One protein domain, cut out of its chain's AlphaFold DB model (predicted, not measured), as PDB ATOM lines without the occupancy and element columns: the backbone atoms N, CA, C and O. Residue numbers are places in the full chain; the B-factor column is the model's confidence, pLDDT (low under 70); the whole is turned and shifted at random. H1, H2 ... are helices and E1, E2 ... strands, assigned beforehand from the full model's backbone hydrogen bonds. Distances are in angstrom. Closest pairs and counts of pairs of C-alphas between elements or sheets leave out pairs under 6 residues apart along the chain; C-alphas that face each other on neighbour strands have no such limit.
ATOM      1  N   THR A  92     -13.816  31.981  26.641       79.44
ATOM      2  CA  THR A  92     -14.530  30.812  27.151       79.44
ATOM      3  C   THR A  92     -13.546  29.903  27.867       79.44
ATOM      4  O   THR A  92     -12.358  29.918  27.553       79.44
ATOM      5  N   ASP A  93     -14.029  29.106  28.817       86.75
ATOM      6  CA  ASP A  93     -13.199  28.079  29.444       86.75
ATOM      7  C   ASP A  93     -12.592  27.184  28.358       86.75
ATOM      8  O   ASP A  93     -13.267  26.807  27.397       86.75
ATOM      9  N   ILE A  94     -11.299  26.892  28.489       88.75
ATOM     10  CA  ILE A  94     -10.565  26.118  27.490       88.75
ATOM     11  C   ILE A  94     -10.124  24.788  28.079       88.75
ATOM     12  O   ILE A  94      -9.580  24.729  29.186       88.75
ATOM     13  N   THR A  95     -10.288  23.726  27.297       91.81
ATOM     14  CA  THR A  95      -9.645  22.448  27.587       91.81
ATOM     15  C   THR A  95      -8.203  22.500  27.095       91.81
ATOM     16  O   THR A  95      -7.921  22.712  25.914       91.81
ATOM     17  N   LEU A  96      -7.268  22.369  28.032       92.44
ATOM     18  CA  LEU A  96      -5.833  22.343  27.771       92.44
ATOM     19  C   LEU A  96      -5.366  20.945  27.353       92.44
ATOM     20  O   LEU A  96      -4.446  20.834  26.542       92.44
ATOM     21  N   MET A  97      -6.015  19.903  27.879       93.00
ATOM     22  CA  MET A  97      -5.772  18.502  27.542       93.00
ATOM     23  C   MET A  97      -7.050  17.678  27.719       93.00
ATOM     24  O   MET A  97      -7.669  17.727  28.781       93.00
ATOM     25  N   ASP A  98      -7.407  16.902  26.698       91.25
ATOM     26  CA  ASP A  98      -8.497  15.926  26.757       91.25
ATOM     27  C   ASP A  98      -7.966  14.576  27.257       91.25
ATOM     28  O   ASP A  98      -7.019  14.028  26.691       91.25
ATOM     29  N   TRP A  99      -8.570  14.043  28.323       90.62
ATOM     30  CA  TRP A  99      -8.276  12.720  28.887       90.62
ATOM     31  C   TRP A  99      -9.469  12.219  29.719       90.62
ATOM     32  O   TRP A  99     -10.534  12.833  29.679       90.62
ATOM     33  N   PHE A 100      -9.315  11.133  30.492       87.44
ATOM     34  CA  PHE A 100     -10.369  10.625  31.391       87.44
ATOM     35  C   PHE A 100     -10.934  11.708  32.315       87.44
ATOM     36  O   PHE A 100     -12.140  11.766  32.546       87.44
ATOM     37  N   ILE A 101     -10.053  12.567  32.826       89.62
ATOM     38  CA  ILE A 101     -10.409  13.803  33.513       89.62
ATOM     39  C   ILE A 101      -9.821  14.939  32.663       89.62
ATOM     40  O   ILE A 101      -8.594  15.034  32.573       89.62
ATOM     41  N   PRO A 102     -10.654  15.757  31.990       92.44
ATOM     42  CA  PRO A 102     -10.163  16.824  31.128       92.44
ATOM     43  C   PRO A 102      -9.490  17.915  31.959       92.44
ATOM     44  O   PRO A 102      -9.977  18.296  33.023       92.44
ATOM     45  N   ILE A 103      -8.381  18.448  31.450       95.31
ATOM     46  CA  ILE A 103      -7.648  19.524  32.113       95.31
ATOM     47  C   ILE A 103      -8.150  20.861  31.588       95.31
ATOM     48  O   ILE A 103      -7.966  21.176  30.413       95.31
ATOM     49  N   VAL A 104      -8.765  21.660  32.456       94.81
ATOM     50  CA  VAL A 104      -9.509  22.866  32.077       94.81
ATOM     51  C   VAL A 104      -8.925  24.109  32.744       94.81
ATOM     52  O   VAL A 104      -8.678  24.145  33.955       94.81
ATOM     53  N   LEU A 105      -8.753  25.167  31.951       93.31
ATOM     54  CA  LEU A 105      -8.488  26.517  32.439       93.31
ATOM     55  C   LEU A 105      -9.759  27.352  32.348       93.31
ATOM     56  O   LEU A 105     -10.211  27.696  31.254       93.31
ATOM     57  N   THR A 106     -10.299  27.702  33.513       91.88
ATOM     58  CA  THR A 106     -11.484  28.553  33.597       91.88
ATOM     59  C   THR A 106     -11.130  30.028  33.470       91.88
ATOM     60  O   THR A 106     -10.008  30.448  33.787       91.88
ATOM     61  N   TYR A 107     -12.109  30.833  33.063       89.75
ATOM     62  CA  TYR A 107     -11.994  32.289  33.014       89.75
ATOM     63  C   TYR A 107     -11.492  32.880  34.340       89.75
ATOM     64  O   TYR A 107     -10.518  33.634  34.359       89.75
ATOM     65  N   GLU A 108     -12.115  32.525  35.467       90.00
ATOM     66  CA  GLU A 108     -11.755  33.062  36.782       90.00
ATOM     67  C   GLU A 108     -10.305  32.740  37.129       90.00
ATOM     68  O   GLU A 108      -9.584  33.580  37.672       90.00
ATOM     69  N   ARG A 109      -9.858  31.526  36.791       91.00
ATOM     70  CA  ARG A 109      -8.486  31.110  37.053       91.00
ATOM     71  C   ARG A 109      -7.497  31.851  36.165       91.00
ATOM     72  O   ARG A 109      -6.471  32.282  36.682       91.00
ATOM     73  N   LEU A 110      -7.794  32.030  34.876       89.56
ATOM     74  CA  LEU A 110      -6.953  32.824  33.980       89.56
ATOM     75  C   LEU A 110      -6.779  34.247  34.520       89.56
ATOM     76  O   LEU A 110      -5.654  34.727  34.626       89.56
ATOM     77  N   ILE A 111      -7.877  34.904  34.899       88.50
ATOM     78  CA  ILE A 111      -7.852  36.266  35.445       88.50
ATOM     79  C   ILE A 111      -7.050  36.322  36.746       88.50
ATOM     80  O   ILE A 111      -6.237  37.227  36.917       88.50
ATOM     81  N   HIS A 112      -7.238  35.346  37.636       87.69
ATOM     82  CA  HIS A 112      -6.471  35.240  38.873       87.69
ATOM     83  C   HIS A 112      -4.963  35.110  38.604       87.69
ATOM     84  O   HIS A 112      -4.170  35.871  39.154       87.69
ATOM     85  N   ILE A 113      -4.571  34.183  37.721       84.44
ATOM     86  CA  ILE A 113      -3.175  33.971  37.317       84.44
ATOM     87  C   ILE A 113      -2.605  35.258  36.715       84.44
ATOM     88  O   ILE A 113      -1.530  35.694  37.118       84.44
ATOM     89  N   PHE A 114      -3.331  35.887  35.791       81.38
ATOM     90  CA  PHE A 114      -2.884  37.092  35.100       81.38
ATOM     91  C   PHE A 114      -2.699  38.271  36.063       81.38
ATOM     92  O   PHE A 114      -1.651  38.908  36.057       81.38
ATOM     93  N   ILE A 115      -3.676  38.544  36.936       79.88
ATOM     94  CA  ILE A 115      -3.583  39.634  37.919       79.88
ATOM     95  C   ILE A 115      -2.407  39.410  38.874       79.88
ATOM     96  O   ILE A 115      -1.684  40.363  39.148       79.88
ATOM     97  N   ARG A 116      -2.177  38.175  39.342       76.44
ATOM     98  CA  ARG A 116      -1.044  37.861  40.227       76.44
ATOM     99  C   ARG A 116       0.311  38.069  39.548       76.44
ATOM    100  O   ARG A 116       1.166  38.719  40.135       76.44
ATOM    101  N   HIS A 117       0.472  37.625  38.301       68.25
ATOM    102  CA  HIS A 117       1.706  37.866  37.539       68.25
ATOM    103  C   HIS A 117       1.937  39.359  37.248       68.25
ATOM    104  O   HIS A 117       3.067  39.846  37.276       68.25
ATOM    105  N   VAL A 118       0.872  40.122  36.976       62.53
ATOM    106  CA  VAL A 118       0.993  41.558  36.674       62.53
ATOM    107  C   VAL A 118       1.181  42.411  37.940       62.53
ATOM    108  O   VAL A 118       1.884  43.422  37.893       62.53
ATOM    109  N   GLU A 119       0.631  42.004  39.091       57.69
ATOM    110  CA  GLU A 119       0.904  42.599  40.416       57.69
ATOM    111  C   GLU A 119       2.405  42.648  40.720       57.69
ATOM    112  O   GLU A 119       2.910  43.644  41.238       57.69
ATOM    113  N   GLU A 120       3.124  41.587  40.366       50.19
ATOM    114  CA  GLU A 120       4.553  41.446  40.640       50.19
ATOM    115  C   GLU A 120       5.426  42.377  39.789       50.19
ATOM    116  O   GLU A 120       6.543  42.695  40.195       50.19
ATOM    117  N   THR A 121       4.907  42.882  38.664       48.56
ATOM    118  CA  THR A 121       5.703  43.572  37.637       48.56
ATOM    119  C   THR A 121       5.282  45.018  37.357       48.56
ATOM    120  O   THR A 121       6.152  45.851  37.102       48.56
ATOM    121  N   LYS A 122       3.985  45.360  37.406       50.94
ATOM    122  CA  LYS A 122       3.474  46.670  36.931       50.94
ATOM    123  C   LYS A 122       2.845  47.562  37.993       50.94
ATOM    124  O   LYS A 122       2.711  48.758  37.772       50.94
ATOM    125  N   PHE A 123       2.462  47.002  39.133       46.94
ATOM    126  CA  PHE A 123       1.684  47.727  40.137       46.94
ATOM    127  C   PHE A 123       2.507  48.263  41.312       46.94
ATOM    128  O   PHE A 123       2.001  49.021  42.129       46.94
ATOM    129  N   ALA A 124       3.780  47.885  41.398       42.41
ATOM    130  CA  ALA A 124       4.643  48.230  42.516       42.41
ATOM    131  C   ALA A 124       5.931  48.916  42.057       42.41
ATOM    132  O   ALA A 124       6.981  48.497  42.517       42.41
ATOM    133  N   ASP A 125       5.887  49.899  41.150       42.75
ATOM    134  CA  ASP A 125       6.983  50.863  40.892       42.75
ATOM    135  C   ASP A 125       8.421  50.279  40.987       42.75
ATOM    136  O   ASP A 125       9.307  50.813  41.656       42.75
ATOM    137  N   GLY A 126       8.649  49.085  40.423       43.03
ATOM    138  CA  GLY A 126       9.923  48.357  40.530       43.03
ATOM    139  C   GLY A 126      10.445  48.042  41.953       43.03
ATOM    140  O   GLY A 126      11.608  47.661  42.096       43.03
ATOM    141  N   LYS A 127       9.648  48.175  43.024       43.19
ATOM    142  CA  LYS A 127      10.074  47.945  44.421       43.19
ATOM    143  C   LYS A 127      10.241  46.471  44.781       43.19
ATOM    144  O   LYS A 127      11.009  46.160  45.691       43.19
ATOM    145  N   LYS A 128       9.609  45.546  44.052       42.41
ATOM    146  CA  LYS A 128       9.984  44.127  44.086       42.41
ATOM    147  C   LYS A 128      11.031  43.851  43.008       42.41
ATOM    148  O   LYS A 128      10.743  43.316  41.946       42.41
ATOM    149  N   LYS A 129      12.284  44.212  43.290       38.19
ATOM    150  CA  LYS A 129      13.420  43.621  42.574       38.19
ATOM    151  C   LYS A 129      13.430  42.127  42.896       38.19
ATOM    152  O   LYS A 129      13.585  41.793  44.067       38.19
ATOM    153  N   ARG A 130      13.362  41.284  41.860       40.78
ATOM    154  CA  ARG A 130      13.427  39.803  41.854       40.78
ATOM    155  C   ARG A 130      12.064  39.110  41.785       40.78
ATOM    156  O   ARG A 130      11.602  38.565  42.775       40.78
ATOM    157  N   GLN A 131      11.473  39.103  40.600       41.69
ATOM    158  CA  GLN A 131      11.020  37.892  39.907       41.69
ATOM    159  C   GLN A 131      10.666  38.285  38.466       41.69
ATOM    160  O   GLN A 131      10.529  39.469  38.160       41.69
ATOM    161  N   THR A 132      10.743  37.320  37.563       42.25
ATOM    162  CA  THR A 132      10.918  37.469  36.113       42.25
ATOM    163  C   THR A 132       9.942  38.437  35.435       42.25
ATOM    164  O   THR A 132       8.754  38.511  35.739       42.25
ATOM    165  N   PHE A 133      10.482  39.210  34.484       43.28
ATOM    166  CA  PHE A 133       9.752  40.171  33.658       43.28
ATOM    167  C   PHE A 133       8.808  39.446  32.691       43.28
ATOM    168  O   PHE A 133       9.121  39.284  31.514       43.28
ATOM    169  N   PHE A 134       7.636  39.033  33.162       50.78
ATOM    170  CA  PHE A 134       6.585  38.564  32.267       50.78
ATOM    171  C   PHE A 134       5.677  39.706  31.855       50.78
ATOM    172  O   PHE A 134       4.751  40.095  32.562       50.78
ATOM    173  N   ASN A 135       5.938  40.229  30.662       53.53
ATOM    174  CA  ASN A 135       5.048  41.157  29.980       53.53
ATOM    175  C   ASN A 135       4.088  40.404  29.046       53.53
ATOM    176  O   ASN A 135       3.887  40.834  27.915       53.53
ATOM    177  N   TYR A 136       3.555  39.260  29.489       59.47
ATOM    178  CA  TYR A 136       2.684  38.452  28.648       59.47
ATOM    179  C   TYR A 136       1.330  39.133  28.441       59.47
ATOM    180  O   TYR A 136       0.681  39.570  29.395       59.47
ATOM    181  N   GLU A 137       0.866  39.168  27.200       68.75
ATOM    182  CA  GLU A 137      -0.547  39.291  26.894       68.75
ATOM    183  C   GLU A 137      -1.300  38.084  27.479       68.75
ATOM    184  O   GLU A 137      -0.750  36.984  27.588       68.75
ATOM    185  N   PRO A 138      -2.589  38.224  27.832       70.62
ATOM    186  CA  PRO A 138      -3.362  37.117  28.397       70.62
ATOM    187  C   PRO A 138      -3.306  35.835  27.558       70.62
ATOM    188  O   PRO A 138      -3.266  34.732  28.106       70.62
ATOM    189  N   LYS A 139      -3.249  35.993  26.228       77.81
ATOM    190  CA  LYS A 139      -3.152  34.891  25.272       77.81
ATOM    191  C   LYS A 139      -1.872  34.081  25.418       77.81
ATOM    192  O   LYS A 139      -1.884  32.862  25.231       77.81
ATOM    193  N   GLU A 140      -0.777  34.735  25.767       80.31
ATOM    194  CA  GLU A 140       0.512  34.082  25.938       80.31
ATOM    195  C   GLU A 140       0.513  33.214  27.200       80.31
ATOM    196  O   GLU A 140       1.030  32.100  27.153       80.31
ATOM    197  N   ILE A 141      -0.182  33.628  28.274       81.94
ATOM    198  CA  ILE A 141      -0.310  32.817  29.499       81.94
ATOM    199  C   ILE A 141      -0.978  31.473  29.213       81.94
ATOM    200  O   ILE A 141      -0.439  30.427  29.576       81.94
ATOM    201  N   TRP A 142      -2.150  31.463  28.568       84.56
ATOM    202  CA  TRP A 142      -2.823  30.186  28.325       84.56
ATOM    203  C   TRP A 142      -2.117  29.345  27.255       84.56
ATOM    204  O   TRP A 142      -2.188  28.118  27.296       84.56
ATOM    205  N   THR A 143      -1.404  29.980  26.322       87.81
ATOM    206  CA  THR A 143      -0.578  29.280  25.327       87.81
ATOM    207  C   THR A 143       0.612  28.592  25.997       87.81
ATOM    208  O   THR A 143       0.892  27.427  25.708       87.81
ATOM    209  N   LEU A 144       1.262  29.272  26.943       89.12
ATOM    210  CA  LEU A 144       2.335  28.714  27.757       89.12
ATOM    211  C   LEU A 144       1.822  27.558  28.620       89.12
ATOM    212  O   LEU A 144       2.384  26.469  28.565       89.12
ATOM    213  N   LEU A 145       0.703  27.742  29.327       91.00
ATOM    214  CA  LEU A 145       0.050  26.670  30.088       91.00
ATOM    215  C   LEU A 145      -0.251  25.442  29.224       91.00
ATOM    216  O   LEU A 145       0.083  24.323  29.607       91.00
ATOM    217  N   LYS A 146      -0.833  25.643  28.035       92.81
ATOM    218  CA  LYS A 146      -1.105  24.556  27.084       92.81
ATOM    219  C   LYS A 146       0.175  23.831  26.670       92.81
ATOM    220  O   LYS A 146       0.181  22.611  26.535       92.81
ATOM    221  N   THR A 147       1.258  24.577  26.483       93.50
ATOM    222  CA  THR A 147       2.565  24.028  26.108       93.50
ATOM    223  C   THR A 147       3.165  23.200  27.238       93.50
ATOM    224  O   THR A 147       3.588  22.074  26.999       93.50
ATOM    225  N   LEU A 148       3.140  23.712  28.469       93.50
ATOM    226  CA  LEU A 148       3.677  23.022  29.642       93.50
ATOM    227  C   LEU A 148       2.890  21.754  29.976       93.50
ATOM    228  O   LEU A 148       3.491  20.721  30.246       93.50
ATOM    229  N   ILE A 149       1.559  21.794  29.883       94.69
ATOM    230  CA  ILE A 149       0.719  20.601  30.068       94.69
ATOM    231  C   ILE A 149       1.015  19.555  28.999       94.69
ATOM    232  O   ILE A 149       1.107  18.372  29.304       94.69
ATOM    233  N   LYS A 150       1.207  19.976  27.744       94.50
ATOM    234  CA  LYS A 150       1.594  19.059  26.670       94.50
ATOM    235  C   LYS A 150       2.989  18.471  26.897       94.50
ATOM    236  O   LYS A 150       3.215  17.314  26.556       94.50
ATOM    237  N   TYR A 151       3.914  19.262  27.429       95.31
ATOM    238  CA  TYR A 151       5.268  18.820  27.743       95.31
ATOM    239  C   TYR A 151       5.279  17.783  28.873       95.31
ATOM    240  O   TYR A 151       5.940  16.760  28.757       95.31
ATOM    241  N   ASP A 152       4.488  18.003  29.922       95.19
ATOM    242  CA  ASP A 152       4.409  17.128  31.099       95.19
ATOM    243  C   ASP A 152       3.278  16.084  31.010       95.19
ATOM    244  O   ASP A 152       2.825  15.524  32.012       95.19
ATOM    245  N   LYS A 153       2.803  15.836  29.785       95.25
ATOM    246  CA  LYS A 153       1.584  15.082  29.484       95.25
ATOM    247  C   LYS A 153       1.554  13.706  30.146       95.25
ATOM    248  O   LYS A 153       0.571  13.380  30.798       95.25
ATOM    249  N   GLU A 154       2.618  12.920  30.005       95.44
ATOM    250  CA  GLU A 154       2.670  11.543  30.513       95.44
ATOM    251  C   GLU A 154       2.493  11.486  32.038       95.44
ATOM    252  O   GLU A 154       1.751  10.656  32.563       95.44
ATOM    253  N   ASN A 155       3.110  12.420  32.765       95.56
ATOM    254  CA  ASN A 155       2.989  12.485  34.219       95.56
ATOM    255  C   ASN A 155       1.572  12.880  34.651       95.56
ATOM    256  O   ASN A 155       1.056  12.347  35.633       95.56
ATOM    257  N   ILE A 156       0.941  13.795  33.912       96.06
ATOM    258  CA  ILE A 156      -0.449  14.195  34.150       96.06
ATOM    259  C   ILE A 156      -1.390  13.020  33.843       96.06
ATOM    260  O   ILE A 156      -2.251  12.701  34.661       96.06
ATOM    261  N   GLU A 157      -1.228  12.344  32.705       95.69
ATOM    262  CA  GLU A 157      -2.061  11.199  32.316       95.69
ATOM    263  C   GLU A 157      -1.980  10.061  33.336       95.69
ATOM    264  O   GLU A 157      -3.025   9.544  33.735       95.69
ATOM    265  N   ASN A 158      -0.778   9.723  33.811       94.75
ATOM    266  CA  ASN A 158      -0.577   8.696  34.832       94.75
ATOM    267  C   ASN A 158      -1.255   9.066  36.162       94.75
ATOM    268  O   ASN A 158      -1.965   8.242  36.738       94.75
ATOM    269  N   HIS A 159      -1.110  10.316  36.619       95.81
ATOM    270  CA  HIS A 159      -1.766  10.801  37.842       95.81
ATOM    271  C   HIS A 159      -3.293  10.746  37.738       95.81
ATOM    272  O   HIS A 159      -3.988  10.257  38.629       95.81
ATOM    273  N   PHE A 160      -3.849  11.243  36.631       95.25
ATOM    274  CA  PHE A 160      -5.300  11.291  36.463       95.25
ATOM    275  C   PHE A 160      -5.915   9.938  36.095       95.25
ATOM    276  O   PHE A 160      -7.106   9.741  36.340       95.25
ATOM    277  N   LEU A 161      -5.127   8.984  35.591       94.50
ATOM    278  CA  LEU A 161      -5.552   7.593  35.470       94.50
ATOM    279  C   LEU A 161      -5.856   7.003  36.854       94.50
ATOM    280  O   LEU A 161      -6.944   6.464  37.050       94.50
ATOM    281  N   GLU A 162      -4.963   7.177  37.831       91.94
ATOM    282  CA  GLU A 162      -5.185   6.718  39.210       91.94
ATOM    283  C   GLU A 162      -6.427   7.374  39.836       91.94
ATOM    284  O   GLU A 162      -7.316   6.682  40.346       91.94
ATOM    285  N   ASN A 163      -6.568   8.696  39.690       93.38
ATOM    286  CA  ASN A 163      -7.770   9.409  40.133       93.38
ATOM    287  C   ASN A 163      -9.048   8.892  39.456       93.38
ATOM    288  O   ASN A 163     -10.089   8.801  40.112       93.38
ATOM    289  N   SER A 164      -8.996   8.545  38.165       90.75
ATOM    290  CA  SER A 164     -10.156   8.011  37.444       90.75
ATOM    291  C   SER A 164     -10.596   6.652  37.999       90.75
ATOM    292  O   SER A 164     -11.793   6.429  38.190       90.75
ATOM    293  N   VAL A 165      -9.641   5.790  38.365       92.62
ATOM    294  CA  VAL A 165      -9.914   4.500  39.014       92.62
ATOM    295  C   VAL A 165     -10.550   4.723  40.388       92.62
ATOM    296  O   VAL A 165     -11.561   4.104  40.711       92.62
ATOM    297  N   HIS A 166     -10.017   5.641  41.198       92.38
ATOM    298  CA  HIS A 166     -10.613   5.979  42.495       92.38
ATOM    299  C   HIS A 166     -12.029   6.543  42.370       92.38
ATOM    300  O   HIS A 166     -12.899   6.181  43.162       92.38
ATOM    301  N   HIS A 167     -12.280   7.375  41.357       89.94
ATOM    302  CA  HIS A 167     -13.608   7.904  41.082       89.94
ATOM    303  C   HIS A 167     -14.608   6.792  40.730       89.94
ATOM    304  O   HIS A 167     -15.716   6.783  41.262       89.94
ATOM    305  N   GLN A 168     -14.219   5.841  39.873       90.44
ATOM    306  CA  GLN A 168     -15.058   4.697  39.490       90.44
ATOM    307  C   GLN A 168     -15.365   3.759  40.664       90.44
ATOM    308  O   GLN A 168     -16.434   3.159  40.701       90.44
ATOM    309  N   LEU A 169     -14.454   3.656  41.633       93.81
ATOM    310  CA  LEU A 169     -14.633   2.875  42.860       93.81
ATOM    311  C   LEU A 169     -15.342   3.653  43.985       93.81
ATOM    312  O   LEU A 169     -15.345   3.196  45.124       93.81
ATOM    313  N   GLU A 170     -15.879   4.844  43.699       92.12
ATOM    314  CA  GLU A 170     -16.530   5.747  44.664       92.12
ATOM    315  C   GLU A 170     -15.636   6.202  45.841       92.12
ATOM    316  O   GLU A 170     -16.117   6.782  46.815       92.12
ATOM    317  N   ARG A 171     -14.310   6.047  45.733       92.88
ATOM    318  CA  ARG A 171     -13.322   6.451  46.752       92.88
ATOM    319  C   ARG A 171     -12.776   7.854  46.492       92.88
ATOM    320  O   ARG A 171     -11.587   8.059  46.243       92.88
ATOM    321  N   LYS A 172     -13.673   8.844  46.493       89.69
ATOM    322  CA  LYS A 172     -13.358  10.254  46.159       89.69
ATOM    323  C   LYS A 172     -12.430  10.949  47.164       89.69
ATOM    324  O   LYS A 172     -11.901  12.029  46.877       89.69
ATOM    325  N   ASP A 173     -12.276  10.361  48.342       93.44
ATOM    326  CA  ASP A 173     -11.357  10.755  49.407       93.44
ATOM    327  C   ASP A 173      -9.891  10.473  49.053       93.44
ATOM    328  O   ASP A 173      -9.020  11.242  49.453       93.44
ATOM    329  N   LEU A 174      -9.628   9.444  48.240       93.94
ATOM    330  CA  LEU A 174      -8.277   9.084  47.793       93.94
ATOM    331  C   LEU A 174      -7.806   9.873  46.568       93.94
ATOM    332  O   LEU A 174      -6.632   9.836  46.223       93.94
ATOM    333  N   MET A 175      -8.711  10.579  45.890       94.94
ATOM    334  CA  MET A 175      -8.350  11.394  44.735       94.94
ATOM    335  C   MET A 175      -7.536  12.621  45.168       94.94
ATOM    336  O   MET A 175      -7.978  13.389  46.031       94.94
ATOM    337  N   THR A 176      -6.397  12.852  44.516       96.56
ATOM    338  CA  THR A 176      -5.448  13.914  44.883       96.56
ATOM    339  C   THR A 176      -5.196  14.907  43.754       96.56
ATOM    340  O   THR A 176      -5.429  14.636  42.573       96.56
ATOM    341  N   ASP A 177      -4.727  16.094  44.129       97.31
ATOM    342  CA  ASP A 177      -4.310  17.122  43.182       97.31
ATOM    343  C   ASP A 177      -2.983  16.737  42.523       97.31
ATOM    344  O   ASP A 177      -2.083  16.209  43.175       97.31
ATOM    345  N   TYR A 178      -2.837  17.074  41.246       96.94
ATOM    346  CA  TYR A 178      -1.553  17.012  40.565       96.94
ATOM    347  C   TYR A 178      -0.719  18.243  40.932       96.94
ATOM    348  O   TYR A 178      -1.200  19.376  40.806       96.94
ATOM    349  N   LEU A 179       0.525  18.038  41.374       96.31
ATOM    350  CA  LEU A 179       1.397  19.111  41.852       96.31
ATOM    351  C   LEU A 179       2.830  18.990  41.318       96.31
ATOM    352  O   LEU A 179       3.546  18.030  41.598       96.31
ATOM    353  N   ARG A 180       3.260  20.053  40.641       95.25
ATOM    354  CA  ARG A 180       4.652  20.383  40.328       95.25
ATOM    355  C   ARG A 180       5.020  21.614  41.133       95.25
ATOM    356  O   ARG A 180       4.453  22.669  40.874       95.25
ATOM    357  N   ASN A 181       5.876  21.479  42.139       93.00
ATOM    358  CA  ASN A 181       6.250  22.522  43.095       93.00
ATOM    359  C   ASN A 181       7.723  22.950  42.909       93.00
ATOM    360  O   ASN A 181       8.324  22.684  41.876       93.00
ATOM    361  N   TYR A 182       8.299  23.654  43.886       89.56
ATOM    362  CA  TYR A 182       9.689  24.124  43.839       89.56
ATOM    363  C   TYR A 182      10.739  23.003  43.925       89.56
ATOM    364  O   TYR A 182      11.866  23.193  43.480       89.56
ATOM    365  N   GLU A 183      10.381  21.847  44.481       91.88
ATOM    366  CA  GLU A 183      11.237  20.659  44.583       91.88
ATOM    367  C   GLU A 183      11.158  19.798  43.317       91.88
ATOM    368  O   GLU A 183      12.118  19.113  42.973       91.88
ATOM    369  N   ASN A 184      10.027  19.841  42.602       93.44
ATOM    370  CA  ASN A 184       9.801  19.099  41.363       93.44
ATOM    371  C   ASN A 184       9.122  19.949  40.262       93.44
ATOM    372  O   ASN A 184       8.032  19.595  39.800       93.44
ATOM    373  N   PRO A 185       9.728  21.066  39.825       94.88
ATOM    374  CA  PRO A 185       9.107  21.955  38.850       94.88
ATOM    375  C   PRO A 185       9.093  21.347  37.446       94.88
ATOM    376  O   PRO A 185       9.866  20.444  37.120       94.88
ATOM    377  N   ILE A 186       8.255  21.904  36.572       92.81
ATOM    378  CA  ILE A 186       8.352  21.651  35.133       92.81
ATOM    379  C   ILE A 186       9.470  22.530  34.583       92.81
ATOM    380  O   ILE A 186       9.340  23.754  34.581       92.81
ATOM    381  N   VAL A 187      10.555  21.918  34.113       92.62
ATOM    382  CA  VAL A 187      11.659  22.640  33.470       92.62
ATOM    383  C   VAL A 187      11.418  22.679  31.966       92.62
ATOM    384  O   VAL A 187      11.425  21.639  31.306       92.62
ATOM    385  N   PHE A 188      11.210  23.877  31.424       88.62
ATOM    386  CA  PHE A 188      10.935  24.101  30.008       88.62
ATOM    387  C   PHE A 188      11.710  25.321  29.510       88.62
ATOM    388  O   PHE A 188      11.598  26.403  30.075       88.62
ATOM    389  N   ASN A 189      12.511  25.149  28.454       86.50
ATOM    390  CA  ASN A 189      13.350  26.205  27.864       86.50
ATOM    391  C   ASN A 189      14.273  26.946  28.856       86.50
ATOM    392  O   ASN A 189      14.570  28.120  28.668       86.50
ATOM    393  N   GLY A 190      14.761  26.257  29.891       84.88
ATOM    394  CA  GLY A 190      15.639  26.842  30.915       84.88
ATOM    395  C   GLY A 190      14.899  27.531  32.064       84.88
ATOM    396  O   GLY A 190      15.525  27.860  33.069       84.88
ATOM    397  N   ASP A 191      13.579  27.664  31.961       86.25
ATOM    398  CA  ASP A 191      12.711  28.208  32.997       86.25
ATOM    399  C   ASP A 191      12.060  27.082  33.812       86.25
ATOM    400  O   ASP A 191      11.824  25.982  33.306       86.25
ATOM    401  N   SER A 192      11.763  27.349  35.088       89.62
ATOM    402  CA  SER A 192      11.111  26.395  35.995       89.62
ATOM    403  C   SER A 192       9.717  26.876  36.380       89.62
ATOM    404  O   SER A 192       9.556  27.997  36.858       89.62
ATOM    405  N   PHE A 193       8.711  26.019  36.207       89.94
ATOM    406  CA  PHE A 193       7.308  26.359  36.427       89.94
ATOM    407  C   PHE A 193       6.667  25.490  37.504       89.94
ATOM    408  O   PHE A 193       6.862  24.273  37.551       89.94
ATOM    409  N   VAL A 194       5.839  26.124  38.330       91.88
ATOM    410  CA  VAL A 194       4.960  25.470  39.298       91.88
ATOM    411  C   VAL A 194       3.564  25.375  38.712       91.88
ATOM    412  O   VAL A 194       3.003  26.374  38.256       91.88
ATOM    413  N   ILE A 195       2.987  24.175  38.756       94.62
ATOM    414  CA  ILE A 195       1.618  23.904  38.318       94.62
ATOM    415  C   ILE A 195       0.900  23.093  39.389       94.62
ATOM    416  O   ILE A 195       1.413  22.087  39.875       94.62
ATOM    417  N   ARG A 196      -0.325  23.508  39.715       95.94
ATOM    418  CA  ARG A 196      -1.274  22.689  40.474       95.94
ATOM    419  C   ARG A 196      -2.560  22.531  39.686       95.94
ATOM    420  O   ARG A 196      -3.179  23.536  39.322       95.94
ATOM    421  N   ILE A 197      -2.980  21.288  39.498       96.94
ATOM    422  CA  ILE A 197      -4.266  20.919  38.910       96.94
ATOM    423  C   ILE A 197      -5.051  20.192  39.994       96.94
ATOM    424  O   ILE A 197      -4.518  19.273  40.613       96.94
ATOM    425  N   ASP A 198      -6.284  20.613  40.271       96.69
ATOM    426  CA  ASP A 198      -7.080  19.876  41.247       96.69
ATOM    427  C   ASP A 198      -7.446  18.481  40.751       96.69
ATOM    428  O   ASP A 198      -7.388  18.176  39.560       96.69
ATOM    429  N   LYS A 199      -7.870  17.635  41.685       95.06
ATOM    430  CA  LYS A 199      -8.326  16.274  41.398       95.06
ATOM    431  C   LYS A 199      -9.449  16.142  40.357       95.06
ATOM    432  O   LYS A 199      -9.693  15.036  39.888       95.06
ATOM    433  N   ASN A 200     -10.121  17.237  39.993       93.38
ATOM    434  CA  ASN A 200     -11.175  17.274  38.978       93.38
ATOM    435  C   ASN A 200     -10.690  17.867  37.641       93.38
ATOM    436  O   ASN A 200     -11.508  18.093  36.754       93.38
ATOM    437  N   GLY A 201      -9.389  18.135  37.493       93.75
ATOM    438  CA  GLY A 201      -8.794  18.632  36.255       93.75
ATOM    439  C   GLY A 201      -8.770  20.156  36.122       93.75
ATOM    440  O   GLY A 201      -8.355  20.670  35.087       93.75
ATOM    441  N   PHE A 202      -9.151  20.927  37.143       96.12
ATOM    442  CA  PHE A 202      -9.110  22.387  37.047       96.12
ATOM    443  C   PHE A 202      -7.751  22.945  37.453       96.12
ATOM    444  O   PHE A 202      -7.253  22.672  38.549       96.12
ATOM    445  N   ILE A 203      -7.191  23.832  36.628       95.50
ATOM    446  CA  ILE A 203      -5.994  24.594  37.002       95.50
ATOM    447  C   ILE A 203      -6.276  25.390  38.290       95.50
ATOM    448  O   ILE A 203      -7.265  26.122  38.404       95.50
ATOM    449  N   LYS A 204      -5.394  25.260  39.284       93.69
ATOM    450  CA  LYS A 204      -5.441  26.026  40.542       93.69
ATOM    451  C   LYS A 204      -4.285  26.993  40.676       93.69
ATOM    452  O   LYS A 204      -4.486  28.095  41.182       93.69
ATOM    453  N   GLN A 205      -3.101  26.609  40.223       90.19
ATOM    454  CA  GLN A 205      -1.896  27.406  40.407       90.19
ATOM    455  C   GLN A 205      -1.005  27.303  39.181       90.19
ATOM    456  O   GLN A 205      -0.859  26.222  38.612       90.19
ATOM    457  N   PHE A 206      -0.431  28.440  38.805       89.44
ATOM    458  CA  PHE A 206       0.566  28.564  37.755       89.44
ATOM    459  C   PHE A 206       1.444  29.768  38.066       89.44
ATOM    460  O   PHE A 206       0.887  30.836  38.318       89.44
ATOM    461  N   TYR A 207       2.763  29.590  38.087       83.00
ATOM    462  CA  TYR A 207       3.757  30.670  38.111       83.00
ATOM    463  C   TYR A 207       5.148  30.117  37.780       83.00
ATOM    464  O   TYR A 207       5.396  28.917  37.929       83.00
ATOM    465  N   GLN A 208       6.047  30.983  37.318       82.31
ATOM    466  CA  GLN A 208       7.471  30.663  37.192       82.31
ATOM    467  C   GLN A 208       8.183  30.898  38.532       82.31
ATOM    468  O   GLN A 208       7.818  31.821  39.262       82.31
ATOM    469  N   LEU A 209       9.184  30.077  38.844       80.38
ATOM    470  CA  LEU A 209      10.063  30.245  40.008       80.38
ATOM    471  C   LEU A 209      11.080  31.381  39.831       80.38
ATOM    472  O   LEU A 209      11.675  31.466  38.733       80.38
TER     473      LEU A 209
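Overview. This is residues 92 to 209 of the 209 residues of an uncharacterized protein of Algibacter sp. RHA_19 (UniProt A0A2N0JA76). A small twisted sheet, E3 to E6, has the helix H2 running across one face, while H1 packs at its E6 edge and H3 only grazes it on the E3 side. The two-strand hairpin E1 and E2 packs on H2 and meets the first residue of E6. The loop of residues 120 to 137 and the far end of H3 lie toward opposite ends of an elongated outline of 53 by 31 by 24 A. The printed part has 118 residues, with three named helices and six named strands in the order E1 E2 H1 H2 H3 E3 E4 E5 E6; the class is mixed, helices and strands, and both sheets are antiparallel. The whole is compact, with a radius of gyration of the C-alphas of 15.3 A.

Along the chain. In the larger sheet, E5 has residues 191 to 197 and is 19.4 A long, and E6 has residues 203 to 208 and is 14.8 A long, ending with C-alpha 208 at (7.471, 30.663, 37.192). E3 has residues 178 to 180 and E4 residues 186 to 188. H1 has residues 107 to 119, 18.1 A; H2 residues 138 to 151, 20.2 A; and H3 residues 153 to 168, 22.0 A. E1, residues 94 to 97, begins with C-alpha 94 at (-10.565, 26.118, 27.490), and E2 has residues 103 to 105.

Arrangement. The larger sheet is branched: beside E5, E3 and E4 lie on one side and E6 on the other. E4, E5 and E6 form a meander, each strand the antiparallel neighbour of the one before. N 180 and O 195 of E3 and E5 are 2.9 A apart, N 186 and O 193 of E4 and E5 2.9 A, and N 194 and O 207 of E5 and E6 2.9 A, each within hydrogen-bond range. H2 is on this sheet at a height over the sheet of 9.1 A and runs across the strands, at 84 degrees to E6 on the local plane. H1 is on the sheet too; its closest C-alphas to E6 are Ile 113 and Phe 206, 6.6 A. H1 and H2 touch, about perpendicular at 74 degrees, with the C-alphas of Phe 114 and Pro 138 closest at 6.7 A. H3 only grazes the sheet, with its residues 155 to 163; the closest C-alphas of H3 and E3 are His 159 and Tyr 178, 6.8 A. In the hairpin E1 and E2, N 96 and O 103 are 2.8 A apart, within hydrogen-bond range. The closest C-alphas of E1 and H2 are Leu 96 and Lys 146, 5.3 A, and those of E2 and E6 are Leu 105 and Ile 203, 5.5 A. H1 and H3 are apart. In H1, H2 and H3 every O i to N i+4 pair is within hydrogen-bond range.

Size, cuts and confidence. The two C-alphas farthest apart, those of Asp 125 and Leu 169, are 52.7 A apart. The printed part has no cut, and the link from H1 to H2, 18 residues, is long. The mean pLDDT of the printed part is 83.5, and residues 117 to 137 are under 70.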